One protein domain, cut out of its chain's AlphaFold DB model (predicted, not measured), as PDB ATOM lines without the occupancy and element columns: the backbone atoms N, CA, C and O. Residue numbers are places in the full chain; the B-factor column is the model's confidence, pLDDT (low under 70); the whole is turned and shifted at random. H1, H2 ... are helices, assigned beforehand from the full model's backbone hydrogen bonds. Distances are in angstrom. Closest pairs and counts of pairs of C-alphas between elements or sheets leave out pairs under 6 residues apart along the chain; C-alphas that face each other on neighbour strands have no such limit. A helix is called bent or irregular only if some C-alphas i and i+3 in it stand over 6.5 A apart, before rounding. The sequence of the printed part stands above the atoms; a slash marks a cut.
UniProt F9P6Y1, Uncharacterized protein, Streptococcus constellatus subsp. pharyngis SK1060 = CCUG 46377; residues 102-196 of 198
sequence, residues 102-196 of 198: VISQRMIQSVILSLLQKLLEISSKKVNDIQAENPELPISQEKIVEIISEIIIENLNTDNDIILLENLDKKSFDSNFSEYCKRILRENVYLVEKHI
ATOM      1  N   VAL A 102      17.314 -34.373 -33.904       90.69
ATOM      2  CA  VAL A 102      16.094 -33.764 -33.351       90.69
ATOM      3  C   VAL A 102      16.008 -34.018 -31.848       90.69
ATOM      4  O   VAL A 102      15.694 -33.113 -31.072       90.69
ATOM      5  N   ILE A 103      16.319 -35.242 -31.420       90.94
ATOM      6  CA  ILE A 103      16.353 -35.603 -30.000       90.94
ATOM      7  C   ILE A 103      17.492 -34.847 -29.306       90.94
ATOM      8  O   ILE A 103      17.235 -34.210 -28.286       90.94
ATOM      9  N   SER A 104      18.694 -34.824 -29.890       90.12
ATOM     10  CA  SER A 104      19.842 -34.072 -29.366       90.12
ATOM     11  C   SER A 104      19.518 -32.588 -29.176       90.12
ATOM     12  O   SER A 104      19.736 -32.041 -28.098       90.12
ATOM     13  N   GLN A 105      18.936 -31.939 -30.189       91.31
ATOM     14  CA  GLN A 105      18.536 -30.530 -30.124       91.31
ATOM     15  C   GLN A 105      17.523 -30.274 -29.007       91.31
ATOM     16  O   GLN A 105      17.701 -29.348 -28.219       91.31
ATOM     17  N   ARG A 106      16.497 -31.121 -28.878       90.94
ATOM     18  CA  ARG A 106      15.497 -31.003 -27.806       90.94
ATOM     19  C   ARG A 106      16.103 -31.211 -26.417       90.94
ATOM     20  O   ARG A 106      15.742 -30.486 -25.491       90.94
ATOM     21  N   MET A 107      17.027 -32.160 -26.257       88.88
ATOM     22  CA  MET A 107      17.744 -32.358 -24.992       88.88
ATOM     23  C   MET A 107      18.583 -31.126 -24.638       88.88
ATOM     24  O   MET A 107      18.488 -30.624 -23.520       88.88
ATOM     25  N   ILE A 108      19.327 -30.580 -25.605       90.38
ATOM     26  CA  ILE A 108      20.099 -29.341 -25.437       90.38
ATOM     27  C   ILE A 108      19.180 -28.175 -25.063       90.38
ATOM     28  O   ILE A 108      19.466 -27.446 -24.116       90.38
ATOM     29  N   GLN A 109      18.043 -28.020 -25.746       91.69
ATOM     30  CA  GLN A 109      17.047 -27.003 -25.413       91.69
ATOM     31  C   GLN A 109      16.543 -27.158 -23.975       91.69
ATOM     32  O   GLN A 109      16.487 -26.169 -23.249       91.69
ATOM     33  N   SER A 110      16.218 -28.378 -23.537       89.38
ATOM     34  CA  SER A 110      15.780 -28.632 -22.161       89.38
ATOM     35  C   SER A 110      16.839 -28.223 -21.135       89.38
ATOM     36  O   SER A 110      16.492 -27.652 -20.101       89.38
ATOM     37  N   VAL A 111      18.120 -28.487 -21.414       88.44
ATOM     38  CA  VAL A 111      19.231 -28.064 -20.548       88.44
ATOM     39  C   VAL A 111      19.321 -26.541 -20.501       88.44
ATOM     40  O   VAL A 111      19.340 -25.974 -19.412       88.44
ATOM     41  N   ILE A 112      19.300 -25.864 -21.654       89.44
ATOM     42  CA  ILE A 112      19.359 -24.393 -21.719       89.44
ATOM     43  C   ILE A 112      18.201 -23.767 -20.940       89.44
ATOM     44  O   ILE A 112      18.428 -22.880 -20.122       89.44
ATOM     45  N   LEU A 113      16.969 -24.236 -21.149       89.62
ATOM     46  CA  LEU A 113      15.795 -23.709 -20.450       89.62
ATOM     47  C   LEU A 113      15.883 -23.936 -18.936       89.62
ATOM     48  O   LEU A 113      15.572 -23.028 -18.168       89.62
ATOM     49  N   SER A 114      16.370 -25.102 -18.499       87.50
ATOM     50  CA  SER A 114      16.592 -25.371 -17.074       87.50
ATOM     51  C   SER A 114      17.652 -24.448 -16.470       87.50
ATOM     52  O   SER A 114      17.491 -24.004 -15.333       87.50
ATOM     53  N   LEU A 115      18.729 -24.149 -17.205       87.69
ATOM     54  CA  LEU A 115      19.774 -23.222 -16.763       87.69
ATOM     55  C   LEU A 115      19.258 -21.779 -16.704       87.69
ATOM     56  O   LEU A 115      19.524 -21.082 -15.728       87.69
ATOM     57  N   LEU A 116      18.473 -21.346 -17.694       89.12
ATOM     58  CA  LEU A 116      17.827 -20.031 -17.686       89.12
ATOM     59  C   LEU A 116      16.860 -19.890 -16.508       89.12
ATOM     60  O   LEU A 116      16.891 -18.878 -15.813       89.12
ATOM     61  N   GLN A 117      16.045 -20.911 -16.237       88.94
ATOM     62  CA  GLN A 117      15.151 -20.910 -15.082       88.94
ATOM     63  C   GLN A 117      15.938 -20.814 -13.769       88.94
ATOM     64  O   GLN A 117      15.621 -19.983 -12.923       88.94
ATOM     65  N   LYS A 118      17.005 -21.607 -13.618       88.75
ATOM     66  CA  LYS A 118      17.890 -21.553 -12.447       88.75
ATOM     67  C   LYS A 118      18.493 -20.158 -12.264       88.75
ATOM     68  O   LYS A 118      18.516 -19.634 -11.153       88.75
ATOM     69  N   LEU A 119      18.964 -19.549 -13.352       89.38
ATOM     70  CA  LEU A 119      19.525 -18.201 -13.346       89.38
ATOM     71  C   LEU A 119      18.475 -17.164 -12.925       89.38
ATOM     72  O   LEU A 119      18.770 -16.293 -12.105       89.38
ATOM     73  N   LEU A 120      17.243 -17.277 -13.430       89.62
ATOM     74  CA  LEU A 120      16.120 -16.425 -13.027       89.62
ATOM     75  C   LEU A 120      15.783 -16.588 -11.543       89.62
ATOM     76  O   LEU A 120      15.578 -15.591 -10.860       89.62
ATOM     77  N   GLU A 121      15.767 -17.814 -11.021       90.94
ATOM     78  CA  GLU A 121      15.505 -18.083  -9.603       90.94
ATOM     79  C   GLU A 121      16.577 -17.458  -8.695       90.94
ATOM     80  O   GLU A 121      16.245 -16.765  -7.730       90.94
ATOM     81  N   ILE A 122      17.861 -17.651  -9.019       90.81
ATOM     82  CA  ILE A 122      18.983 -17.106  -8.234       90.81
ATOM     83  C   ILE A 122      18.996 -15.574  -8.301       90.81
ATOM     84  O   ILE A 122      19.109 -14.911  -7.267       90.81
ATOM     85  N   SER A 123      18.849 -15.004  -9.501       91.75
ATOM     86  CA  SER A 123      18.839 -13.549  -9.686       91.75
ATOM     87  C   SER A 123      17.637 -12.899  -9.004       91.75
ATOM     88  O   SER A 123      17.819 -11.920  -8.287       91.75
ATOM     89  N   SER A 124      16.438 -13.480  -9.121       91.25
ATOM     90  CA  SER A 124      15.234 -12.981  -8.437       91.25
ATOM     91  C   SER A 124      15.400 -12.985  -6.922       91.25
ATOM     92  O   SER A 124      15.005 -12.030  -6.258       91.25
ATOM     93  N   LYS A 125      16.027 -14.028  -6.362       93.31
ATOM     94  CA  LYS A 125      16.336 -14.075  -4.930       93.31
ATOM     95  C   LYS A 125      17.278 -12.934  -4.524       93.31
ATOM     96  O   LYS A 125      16.944 -12.187  -3.614       93.31
ATOM     97  N   LYS A 126      18.393 -12.748  -5.244       92.19
ATOM     98  CA  LYS A 126      19.380 -11.688  -4.950       92.19
ATOM     99  C   LYS A 126      18.775 -10.282  -5.093       92.19
ATOM    100  O   LYS A 126      19.040  -9.414  -4.269       92.19
ATOM    101  N   VAL A 127      17.920 -10.069  -6.096       91.31
ATOM    102  CA  VAL A 127      17.152  -8.824  -6.290       91.31
ATOM    103  C   VAL A 127      16.222  -8.560  -5.102       91.31
ATOM    104  O   VAL A 127      16.217  -7.450  -4.575       91.31
ATOM    105  N   ASN A 128      15.470  -9.568  -4.651       91.06
ATOM    106  CA  ASN A 128      14.567  -9.429  -3.507       91.06
ATOM    107  C   ASN A 128      15.319  -9.112  -2.208       91.06
ATOM    108  O   ASN A 128      14.870  -8.253  -1.453       91.06
ATOM    109  N   ASP A 129      16.463  -9.762  -1.973       92.31
ATOM    110  CA  ASP A 129      17.300  -9.514  -0.794       92.31
ATOM    111  C   ASP A 129      17.800  -8.050  -0.779       92.31
ATOM    112  O   ASP A 129      17.637  -7.346   0.216       92.31
ATOM    113  N   ILE A 130      18.287  -7.537  -1.918       90.12
ATOM    114  CA  ILE A 130      18.735  -6.136  -2.056       90.12
ATOM    115  C   ILE A 130      17.576  -5.140  -1.863       90.12
ATOM    116  O   ILE A 130      17.750  -4.102  -1.217       90.12
ATOM    117  N   GLN A 131      16.395  -5.433  -2.418       88.94
ATOM    118  CA  GLN A 131      15.215  -4.569  -2.292       88.94
ATOM    119  C   GLN A 131      14.687  -4.531  -0.852       88.94
ATOM    120  O   GLN A 131      14.202  -3.488  -0.415       88.94
ATOM    121  N   ALA A 132      14.788  -5.641  -0.115       91.00
ATOM    122  CA  ALA A 132      14.411  -5.708   1.293       91.00
ATOM    123  C   ALA A 132      15.327  -4.845   2.177       91.00
ATOM    124  O   ALA A 132      14.850  -4.224   3.126       91.00
ATOM    125  N   GLU A 133      16.619  -4.761   1.844       91.69
ATOM    126  CA  GLU A 133      17.577  -3.878   2.521       91.69
ATOM    127  C   GLU A 133      17.394  -2.396   2.147       91.69
ATOM    128  O   GLU A 133      17.658  -1.521   2.972       91.69
ATOM    129  N   ASN A 134      16.906  -2.099   0.934       90.12
ATOM    130  CA  ASN A 134      16.719  -0.732   0.431       90.12
ATOM    131  C   ASN A 134      15.306  -0.500  -0.155       90.12
ATOM    132  O   ASN A 134      15.177  -0.302  -1.365       90.12
ATOM    133  N   PRO A 135      14.231  -0.466   0.661       84.06
ATOM    134  CA  PRO A 135      12.846  -0.446   0.162       84.06
ATOM    135  C   PRO A 135      12.473   0.789  -0.671       84.06
ATOM    136  O   PRO A 135      11.575   0.731  -1.504       84.06
ATOM    137  N   GLU A 136      13.154   1.910  -0.436       86.56
ATOM    138  CA  GLU A 136      12.865   3.214  -1.054       86.56
ATOM    139  C   GLU A 136      13.521   3.383  -2.438       86.56
ATOM    140  O   GLU A 136      13.168   4.291  -3.190       86.56
ATOM    141  N   LEU A 137      14.486   2.523  -2.790       81.25
ATOM    142  CA  LEU A 137      15.241   2.603  -4.039       81.25
ATOM    143  C   LEU A 137      14.753   1.521  -5.010       81.25
ATOM    144  O   LEU A 137      14.998   0.338  -4.766       81.25
ATOM    145  N   PRO A 138      14.079   1.886  -6.115       84.31
ATOM    146  CA  PRO A 138      13.681   0.914  -7.118       84.31
ATOM    147  C   PRO A 138      14.915   0.355  -7.831       84.31
ATOM    148  O   PRO A 138      15.807   1.099  -8.248       84.31
ATOM    149  N   ILE A 139      14.950  -0.964  -8.010       85.94
ATOM    150  CA  ILE A 139      16.034  -1.632  -8.730       85.94
ATOM    151  C   ILE A 139      15.949  -1.306 -10.227       85.94
ATOM    152  O   ILE A 139      14.932  -1.546 -10.883       85.94
ATOM    153  N   SER A 140      17.037  -0.760 -10.777       88.00
ATOM    154  CA  SER A 140      17.135  -0.440 -12.202       88.00
ATOM    155  C   SER A 140      17.453  -1.679 -13.049       88.00
ATOM    156  O   SER A 140      17.972  -2.685 -12.558       88.00
ATOM    157  N   GLN A 141      17.180  -1.604 -14.356       83.75
ATOM    158  CA  GLN A 141      17.518  -2.683 -15.293       83.75
ATOM    159  C   GLN A 141      19.026  -2.950 -15.340       83.75
ATOM    160  O   GLN A 141      19.445  -4.099 -15.434       83.75
ATOM    161  N   GLU A 142      19.840  -1.901 -15.243       86.75
ATOM    162  CA  GLU A 142      21.299  -1.997 -15.241       86.75
ATOM    163  C   GLU A 142      21.785  -2.794 -14.027       86.75
ATOM    164  O   GLU A 142      22.653  -3.653 -14.170       86.75
ATOM    165  N   LYS A 143      21.165  -2.587 -12.855       87.19
ATOM    166  CA  LYS A 143      21.511  -3.347 -11.652       87.19
ATOM    167  C   LYS A 143      21.117  -4.822 -11.761       87.19
ATOM    168  O   LYS A 143      21.848  -5.682 -11.282       87.19
ATOM    169  N   ILE A 144      20.004  -5.132 -12.432       87.44
ATOM    170  CA  ILE A 144      19.603  -6.521 -12.724       87.44
ATOM    171  C   ILE A 144      20.621  -7.196 -13.650       87.44
ATOM    172  O   ILE A 144      21.016  -8.333 -13.398       87.44
ATOM    173  N   VAL A 145      21.069  -6.502 -14.701       87.81
ATOM    174  CA  VAL A 145      22.091  -7.022 -15.626       87.81
ATOM    175  C   VAL A 145      23.418  -7.263 -14.901       87.81
ATOM    176  O   VAL A 145      24.044  -8.299 -15.120       87.81
ATOM    177  N   GLU A 146      23.822  -6.358 -14.006       89.62
ATOM    178  CA  GLU A 146      25.008  -6.518 -13.157       89.62
ATOM    179  C   GLU A 146      24.893  -7.772 -12.275       89.62
ATOM    180  O   GLU A 146      25.768  -8.632 -12.320       89.62
ATOM    181  N   ILE A 147      23.767  -7.940 -11.571       90.31
ATOM    182  CA  ILE A 147      23.486  -9.113 -10.728       90.31
ATOM    183  C   ILE A 147      23.569 -10.418 -11.529       90.31
ATOM    184  O   ILE A 147      24.192 -11.382 -11.085       90.31
ATOM    185  N   ILE A 148      22.936 -10.468 -12.703       90.06
ATOM    186  CA  ILE A 148      22.953 -11.656 -13.563       90.06
ATOM    187  C   ILE A 148      24.379 -11.955 -14.040       90.06
ATOM    188  O   ILE A 148      24.800 -13.111 -14.011       90.06
ATOM    189  N   SER A 149      25.126 -10.926 -14.445       89.31
ATOM    190  CA  SER A 149      26.508 -11.066 -14.921       89.31
ATOM    191  C   SER A 149      27.430 -11.598 -13.825       89.31
ATOM    192  O   SER A 149      28.199 -12.523 -14.080       89.31
ATOM    193  N   GLU A 150      27.310 -11.081 -12.599       89.44
ATOM    194  CA  GLU A 150      28.035 -11.589 -11.428       89.44
ATOM    195  C   GLU A 150      27.744 -13.073 -11.192       89.44
ATOM    196  O   GLU A 150      28.676 -13.866 -11.094       89.44
ATOM    197  N   ILE A 151      26.462 -13.467 -11.177       88.50
ATOM    198  CA  ILE A 151      26.062 -14.868 -10.976       88.50
ATOM    199  C   ILE A 151      26.685 -15.760 -12.055       88.50
ATOM    200  O   ILE A 151      27.209 -16.828 -11.742       88.50
ATOM    201  N   ILE A 152      26.647 -15.344 -13.323       86.31
ATOM    202  CA  ILE A 152      27.243 -16.118 -14.418       86.31
ATOM    203  C   ILE A 152      28.754 -16.271 -14.201       86.31
ATOM    204  O   ILE A 152      29.258 -17.391 -14.251       86.31
ATOM    205  N   ILE A 153      29.472 -15.180 -13.919       85.88
ATOM    206  CA  ILE A 153      30.932 -15.193 -13.725       85.88
ATOM    207  C   ILE A 153      31.331 -16.066 -12.529       85.88
ATOM    208  O   ILE A 153      32.272 -16.852 -12.631       85.88
ATOM    209  N   GLU A 154      30.612 -15.963 -11.411       84.31
ATOM    210  CA  GLU A 154      30.853 -16.782 -10.219       84.31
ATOM    211  C   GLU A 154      30.692 -18.278 -10.519       84.31
ATOM    212  O   GLU A 154      31.496 -19.086 -10.056       84.31
ATOM    213  N   ASN A 155      29.699 -18.654 -11.331       79.31
ATOM    214  CA  ASN A 155      29.431 -20.057 -11.654       79.31
ATOM    215  C   ASN A 155      30.354 -20.616 -12.752       79.31
ATOM    216  O   ASN A 155      30.689 -21.797 -12.696       79.31
ATOM    217  N   LEU A 156      30.823 -19.791 -13.697       73.00
ATOM    218  CA  LEU A 156      31.801 -20.198 -14.720       73.00
ATOM    219  C   LEU A 156      33.170 -20.575 -14.132       73.00
ATOM    220  O   LEU A 156      33.904 -21.347 -14.739       73.00
ATOM    221  N   ASN A 157      33.515 -20.028 -12.963       63.78
ATOM    222  CA  ASN A 157      34.792 -20.270 -12.289       63.78
ATOM    223  C   ASN A 157      34.747 -21.436 -11.289       63.78
ATOM    224  O   ASN A 157      35.717 -21.649 -10.559       63.78
ATOM    225  N   THR A 158      33.637 -22.175 -11.206       62.09
ATOM    226  CA  THR A 158      33.569 -23.351 -10.331       62.09
ATOM    227  C   THR A 158      34.112 -24.588 -11.045       62.09
ATOM    228  O   THR A 158      33.660 -24.928 -12.133       62.09
ATOM    229  N   ASP A 159      35.017 -25.327 -10.393       56.41
ATOM    230  CA  ASP A 159      35.567 -26.628 -10.838       56.41
ATOM    231  C   ASP A 159      34.501 -27.746 -11.010       56.41
ATOM    232  O   ASP A 159      34.820 -28.916 -11.218       56.41
ATOM    233  N   ASN A 160      33.208 -27.411 -10.939       53.84
ATOM    234  CA  ASN A 160      32.090 -28.343 -11.092       53.84
ATOM    235  C   ASN A 160      31.948 -28.889 -12.525       53.84
ATOM    236  O   ASN A 160      31.313 -29.928 -12.716       53.84
ATOM    237  N   ASP A 161      32.562 -28.238 -13.519       53.19
ATOM    238  CA  ASP A 161      32.607 -28.712 -14.909       53.19
ATOM    239  C   ASP A 161      33.353 -30.051 -15.059       53.19
ATOM    240  O   ASP A 161      33.097 -30.797 -16.008       53.19
ATOM    241  N   ILE A 162      34.252 -30.380 -14.121       51.19
ATOM    242  CA  ILE A 162      35.216 -31.477 -14.279       51.19
ATOM    243  C   ILE A 162      34.534 -32.847 -14.324       51.19
ATOM    244  O   ILE A 162      35.000 -33.699 -15.057       51.19
ATOM    245  N   ILE A 163      33.422 -33.079 -13.619       50.59
ATOM    246  CA  ILE A 163      32.828 -34.432 -13.546       50.59
ATOM    247  C   ILE A 163      31.801 -34.681 -14.664       50.59
ATOM    248  O   ILE A 163      31.699 -35.791 -15.181       50.59
ATOM    249  N   LEU A 164      31.016 -33.667 -15.043       49.69
ATOM    250  CA  LEU A 164      29.910 -33.835 -16.001       49.69
ATOM    251  C   LEU A 164      30.323 -33.581 -17.452       49.69
ATOM    252  O   LEU A 164      29.729 -34.156 -18.364       49.69
ATOM    253  N   LEU A 165      31.324 -32.726 -17.671       63.47
ATOM    254  CA  LEU A 165      31.754 -32.298 -19.001       63.47
ATOM    255  C   LEU A 165      33.170 -32.768 -19.346       63.47
ATOM    256  O   LEU A 165      33.653 -32.421 -20.421       63.47
ATOM    257  N   GLU A 166      33.815 -33.583 -18.496       62.00
ATOM    258  CA  GLU A 166      35.189 -34.087 -18.707       62.00
ATOM    259  C   GLU A 166      35.389 -34.677 -20.104       62.00
ATOM    260  O   GLU A 166      36.410 -34.467 -20.752       62.00
ATOM    261  N   ASN A 167      34.366 -35.392 -20.578       67.88
ATOM    262  CA  ASN A 167      34.380 -36.108 -21.846       67.88
ATOM    263  C   ASN A 167      33.610 -35.381 -22.959       67.88
ATOM    264  O   ASN A 167      33.447 -35.934 -24.050       67.88
ATOM    265  N   LEU A 168      33.112 -34.164 -22.710       76.19
ATOM    266  CA  LEU A 168      32.485 -33.361 -23.753       76.19
ATOM    267  C   LEU A 168      33.579 -32.688 -24.589       76.19
ATOM    268  O   LEU A 168      34.261 -31.772 -24.131       76.19
ATOM    269  N   ASP A 169      33.696 -33.086 -25.855       83.62
ATOM    270  CA  ASP A 169      34.505 -32.331 -26.808       83.62
ATOM    271  C   ASP A 169      33.829 -30.991 -27.122       83.62
ATOM    272  O   ASP A 169      32.935 -30.898 -27.969       83.62
ATOM    273  N   LYS A 170      34.290 -29.937 -26.437       82.44
ATOM    274  CA  LYS A 170      33.799 -28.565 -26.601       82.44
ATOM    275  C   LYS A 170      33.846 -28.110 -28.063       82.44
ATOM    276  O   LYS A 170      32.906 -27.472 -28.522       82.44
ATOM    277  N   LYS A 171      34.881 -28.489 -28.828       85.75
ATOM    278  CA  LYS A 171      35.012 -28.069 -30.234       85.75
ATOM    279  C   LYS A 171      33.935 -28.695 -31.112       85.75
ATOM    280  O   LYS A 171      33.308 -27.992 -31.903       85.75
ATOM    281  N   SER A 172      33.717 -30.002 -30.970       86.62
ATOM    282  CA  SER A 172      32.652 -30.702 -31.691       86.62
ATOM    283  C   SER A 172      31.274 -30.181 -31.285       86.62
ATOM    284  O   SER A 172      30.439 -29.911 -32.148       86.62
ATOM    285  N   PHE A 173      31.042 -29.955 -29.988       87.44
ATOM    286  CA  PHE A 173      29.783 -29.386 -29.514       87.44
ATOM    287  C   PHE A 173      29.516 -28.000 -30.119       87.44
ATOM    288  O   PHE A 173      28.449 -27.779 -30.694       87.44
ATOM    289  N   ASP A 174      30.495 -27.095 -30.067       87.06
ATOM    290  CA  ASP A 174      30.360 -25.738 -30.604       87.06
ATOM    291  C   ASP A 174      30.106 -25.746 -32.114       87.06
ATOM    292  O   ASP A 174      29.230 -25.024 -32.598       87.06
ATOM    293  N   SER A 175      30.817 -26.596 -32.860       90.38
ATOM    294  CA  SER A 175      30.621 -26.739 -34.306       90.38
ATOM    295  C   SER A 175      29.208 -27.204 -34.665       90.38
ATOM    296  O   SER A 175      28.678 -26.794 -35.695       90.38
ATOM    297  N   ASN A 176      28.600 -28.060 -33.840       87.94
ATOM    298  CA  ASN A 176      27.309 -28.675 -34.144       87.94
ATOM    299  C   ASN A 176      26.116 -27.879 -33.596       87.94
ATOM    300  O   ASN A 176      25.053 -27.861 -34.216       87.94
ATOM    301  N   PHE A 177      26.269 -27.220 -32.442       90.50
ATOM    302  CA  PHE A 177      25.128 -26.702 -31.681       90.50
ATOM    303  C   PHE A 177      25.217 -25.223 -31.298       90.50
ATOM    304  O   PHE A 177      24.212 -24.677 -30.848       90.50
ATOM    305  N   SER A 178      26.342 -24.528 -31.509       89.50
ATOM    306  CA  SER A 178      26.483 -23.128 -31.060       89.50
ATOM    307  C   SER A 178      25.411 -22.189 -31.626       89.50
ATOM    308  O   SER A 178      24.845 -21.383 -30.884       89.50
ATOM    309  N   GLU A 179      25.077 -22.304 -32.914       90.94
ATOM    310  CA  GLU A 179      24.038 -21.470 -33.530       90.94
ATOM    311  C   GLU A 179      22.638 -21.824 -33.014       90.94
ATOM    312  O   GLU A 179      21.821 -20.937 -32.760       90.94
ATOM    313  N   TYR A 180      22.380 -23.112 -32.770       91.19
ATOM    314  CA  TYR A 180      21.135 -23.563 -32.153       91.19
ATOM    315  C   TYR A 180      20.980 -22.985 -30.740       91.19
ATOM    316  O   TYR A 180      19.943 -22.398 -30.429       91.19
ATOM    317  N   CYS A 181      22.029 -23.060 -29.913       90.50
ATOM    318  CA  CYS A 181      22.044 -22.480 -28.571       90.50
ATOM    319  C   CYS A 181      21.786 -20.967 -28.605       90.50
ATOM    320  O   CYS A 181      20.932 -20.473 -27.870       90.50
ATOM    321  N   LYS A 182      22.463 -20.227 -29.497       89.31
ATOM    322  CA  LYS A 182      22.250 -18.778 -29.667       89.31
ATOM    323  C   LYS A 182      20.813 -18.452 -30.062       89.31
ATOM    324  O   LYS A 182      20.258 -17.482 -29.551       89.31
ATOM    325  N   ARG A 183      20.204 -19.246 -30.946       90.81
ATOM    326  CA  ARG A 183      18.799 -19.072 -31.335       90.81
ATOM    327  C   ARG A 183      17.860 -19.262 -30.144       90.81
ATOM    328  O   ARG A 183      17.065 -18.367 -29.883       90.81
ATOM    329  N   ILE A 184      18.006 -20.356 -29.391       89.75
ATOM    330  CA  ILE A 184      17.196 -20.616 -28.186       89.75
ATOM    331  C   ILE A 184      17.338 -19.468 -27.179       89.75
ATOM    332  O   ILE A 184      16.341 -18.998 -26.635       89.75
ATOM    333  N   LEU A 185      18.560 -18.975 -26.954       88.12
ATOM    334  CA  LEU A 185      18.793 -17.840 -26.061       88.12
ATOM    335  C   LEU A 185      18.080 -16.575 -26.554       88.12
ATOM    336  O   LEU A 185      17.393 -15.940 -25.765       88.12
ATOM    337  N   ARG A 186      18.168 -16.232 -27.845       87.56
ATOM    338  CA  ARG A 186      17.468 -15.062 -28.415       87.56
ATOM    339  C   ARG A 186      15.944 -15.171 -28.320       87.56
ATOM    340  O   ARG A 186      15.282 -14.159 -28.135       87.56
ATOM    341  N   GLU A 187      15.392 -16.375 -28.454       87.31
ATOM    342  CA  GLU A 187      13.946 -16.618 -28.346       87.31
ATOM    343  C   GLU A 187      13.426 -16.483 -26.908       87.31
ATOM    344  O   GLU A 187      12.264 -16.138 -26.713       87.31
ATOM    345  N   ASN A 188      14.268 -16.751 -25.904       83.56
ATOM    346  CA  ASN A 188      13.856 -16.803 -24.496       83.56
ATOM    347  C   ASN A 188      14.363 -15.620 -23.655       83.56
ATOM    348  O   ASN A 188      13.829 -15.361 -22.578       83.56
ATOM    349  N   VAL A 189      15.383 -14.897 -24.122       81.56
ATOM    350  CA  VAL A 189      16.002 -13.774 -23.412       81.56
ATOM    351  C   VAL A 189      15.702 -12.476 -24.154       81.56
ATOM    352  O   VAL A 189      16.334 -12.136 -25.152       81.56
ATOM    353  N   TYR A 190      14.752 -11.713 -23.620       73.88
ATOM    354  CA  TYR A 190      14.411 -10.383 -24.120       73.88
ATOM    355  C   TYR A 190      15.256  -9.320 -23.412       73.88
ATOM    356  O   TYR A 190      14.863  -8.778 -22.380       73.88
ATOM    357  N   LEU A 191      16.427  -9.010 -23.971       62.28
ATOM    358  CA  LEU A 191      17.228  -7.856 -23.559       62.28
ATOM    359  C   LEU A 191      16.984  -6.695 -24.525       62.28
ATOM    360  O   LEU A 191      17.012  -6.864 -25.741       62.28
ATOM    361  N   VAL A 192      16.752  -5.498 -23.986       56.59
ATOM    362  CA  VAL A 192      16.679  -4.276 -24.798       56.59
ATOM    363  C   VAL A 192      18.073  -4.008 -25.379       56.59
ATOM    364  O   VAL A 192      19.038  -3.963 -24.618       56.59
ATOM    365  N   GLU A 193      18.186  -3.798 -26.697       52.06
ATOM    366  CA  GLU A 193      19.464  -3.681 -27.439       52.06
ATOM    367  C   GLU A 193      20.492  -2.722 -26.810       52.06
ATOM    368  O   GLU A 193      21.696  -2.959 -26.902       52.06
ATOM    369  N   LYS A 194      20.034  -1.687 -26.093       52.16
ATOM    370  CA  LYS A 194      20.883  -0.725 -25.370       52.16
ATOM    371  C   LYS A 194      21.792  -1.345 -24.291       52.16
ATOM    372  O   LYS A 194      22.757  -0.705 -23.891       52.16
ATOM    373  N   HIS A 195      21.494  -2.563 -23.834       49.81
ATOM    374  CA  HIS A 195      22.217  -3.255 -22.756       49.81
ATOM    375  C   HIS A 195      23.139  -4.381 -23.243       49.81
ATOM    376  O   HIS A 195      23.845  -4.968 -22.435       49.81
ATOM    377  N   ILE A 196      23.148  -4.683 -24.547       46.19
ATOM    378  CA  ILE A 196      23.976  -5.750 -25.147       46.19
ATOM    379  C   ILE A 196      25.360  -5.220 -25.588       46.19
ATOM    380  O   ILE A 196      26.275  -5.997 -25.834       46.19
TER     381      ILE A 196
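AT A GLANCE: This is residues 102 to 196 of the 198 residues of an uncharacterized protein of Streptococcus constellatus subsp. pharyngis SK1060 = CCUG 46377 (UniProt F9P6Y1). One long helix, H1, makes the long axis, and two shorter helices, H2 and H4, pack steeply across it at two separate places. Between H2 and H4 the chain swings out in a stretch that stands free, residues 153 to 175, which holds the four-residue H3. The printed part has 95 residues with four named helices, in the order H1, H2, H3, H4, and no named strand; the class is all helix. The whole is loose, with a radius of gyration of the C-alphas of 16.1 A, and elongated, spanning 49 by 30 by 20 A.

HOW THE PARTS SIT: H1, residues 102 to 133, touches H2, residues 141 to 156, with residues 119 to 127 alone; the closest C-alphas, of Ser 123 and Ile 148, are 6.0 A apart. They run opposite ways at a steep tilt of 59 degrees. H3, residues 161 to 164, touches no helix. H4, residues 170 to 188, touches residues 105 to 112 of H1 with its residues 177 to 185 alone; the closest C-alphas, of Gln 109 and Ile 184, are 7.0 A apart. H1 and H4 run the same way at a steep tilt of 58 degrees, though H4's line is a rough one. H2 and H4 are apart. In H1 and H2 every O i to N i+4 pair is within hydrogen-bond range, in H4 13 of 15; H3 is too short for such a pair, and its one O i to N i+3 pair is not within range.

IN THESE COORDINATES: H1 begins at C-alpha 102 (16.094, -33.764, -33.351) and measures 46.7 A. H2 measures 22.6 A and H3 5.9 A. H4 measures 23.2 A, ending at C-alpha 188 (13.856, -16.803, -24.496); it has a kink of 63 degrees near residue 177 and is irregular, C-alphas 176 and 179 being 7.9 A apart.

THE WHOLE: The C-alphas farthest apart, of Glu 136 and Ser 172, are 49.8 A apart. The printed part has no cut. The link from H1 to H2 is short, and those from H2 to H3 and H3 to H4 are tight. Residues 132 to 138 and 153 to 175 stand free. The mean pLDDT of the printed part is 82.3; residues 157 to 167 and 191 to 196 are under 70.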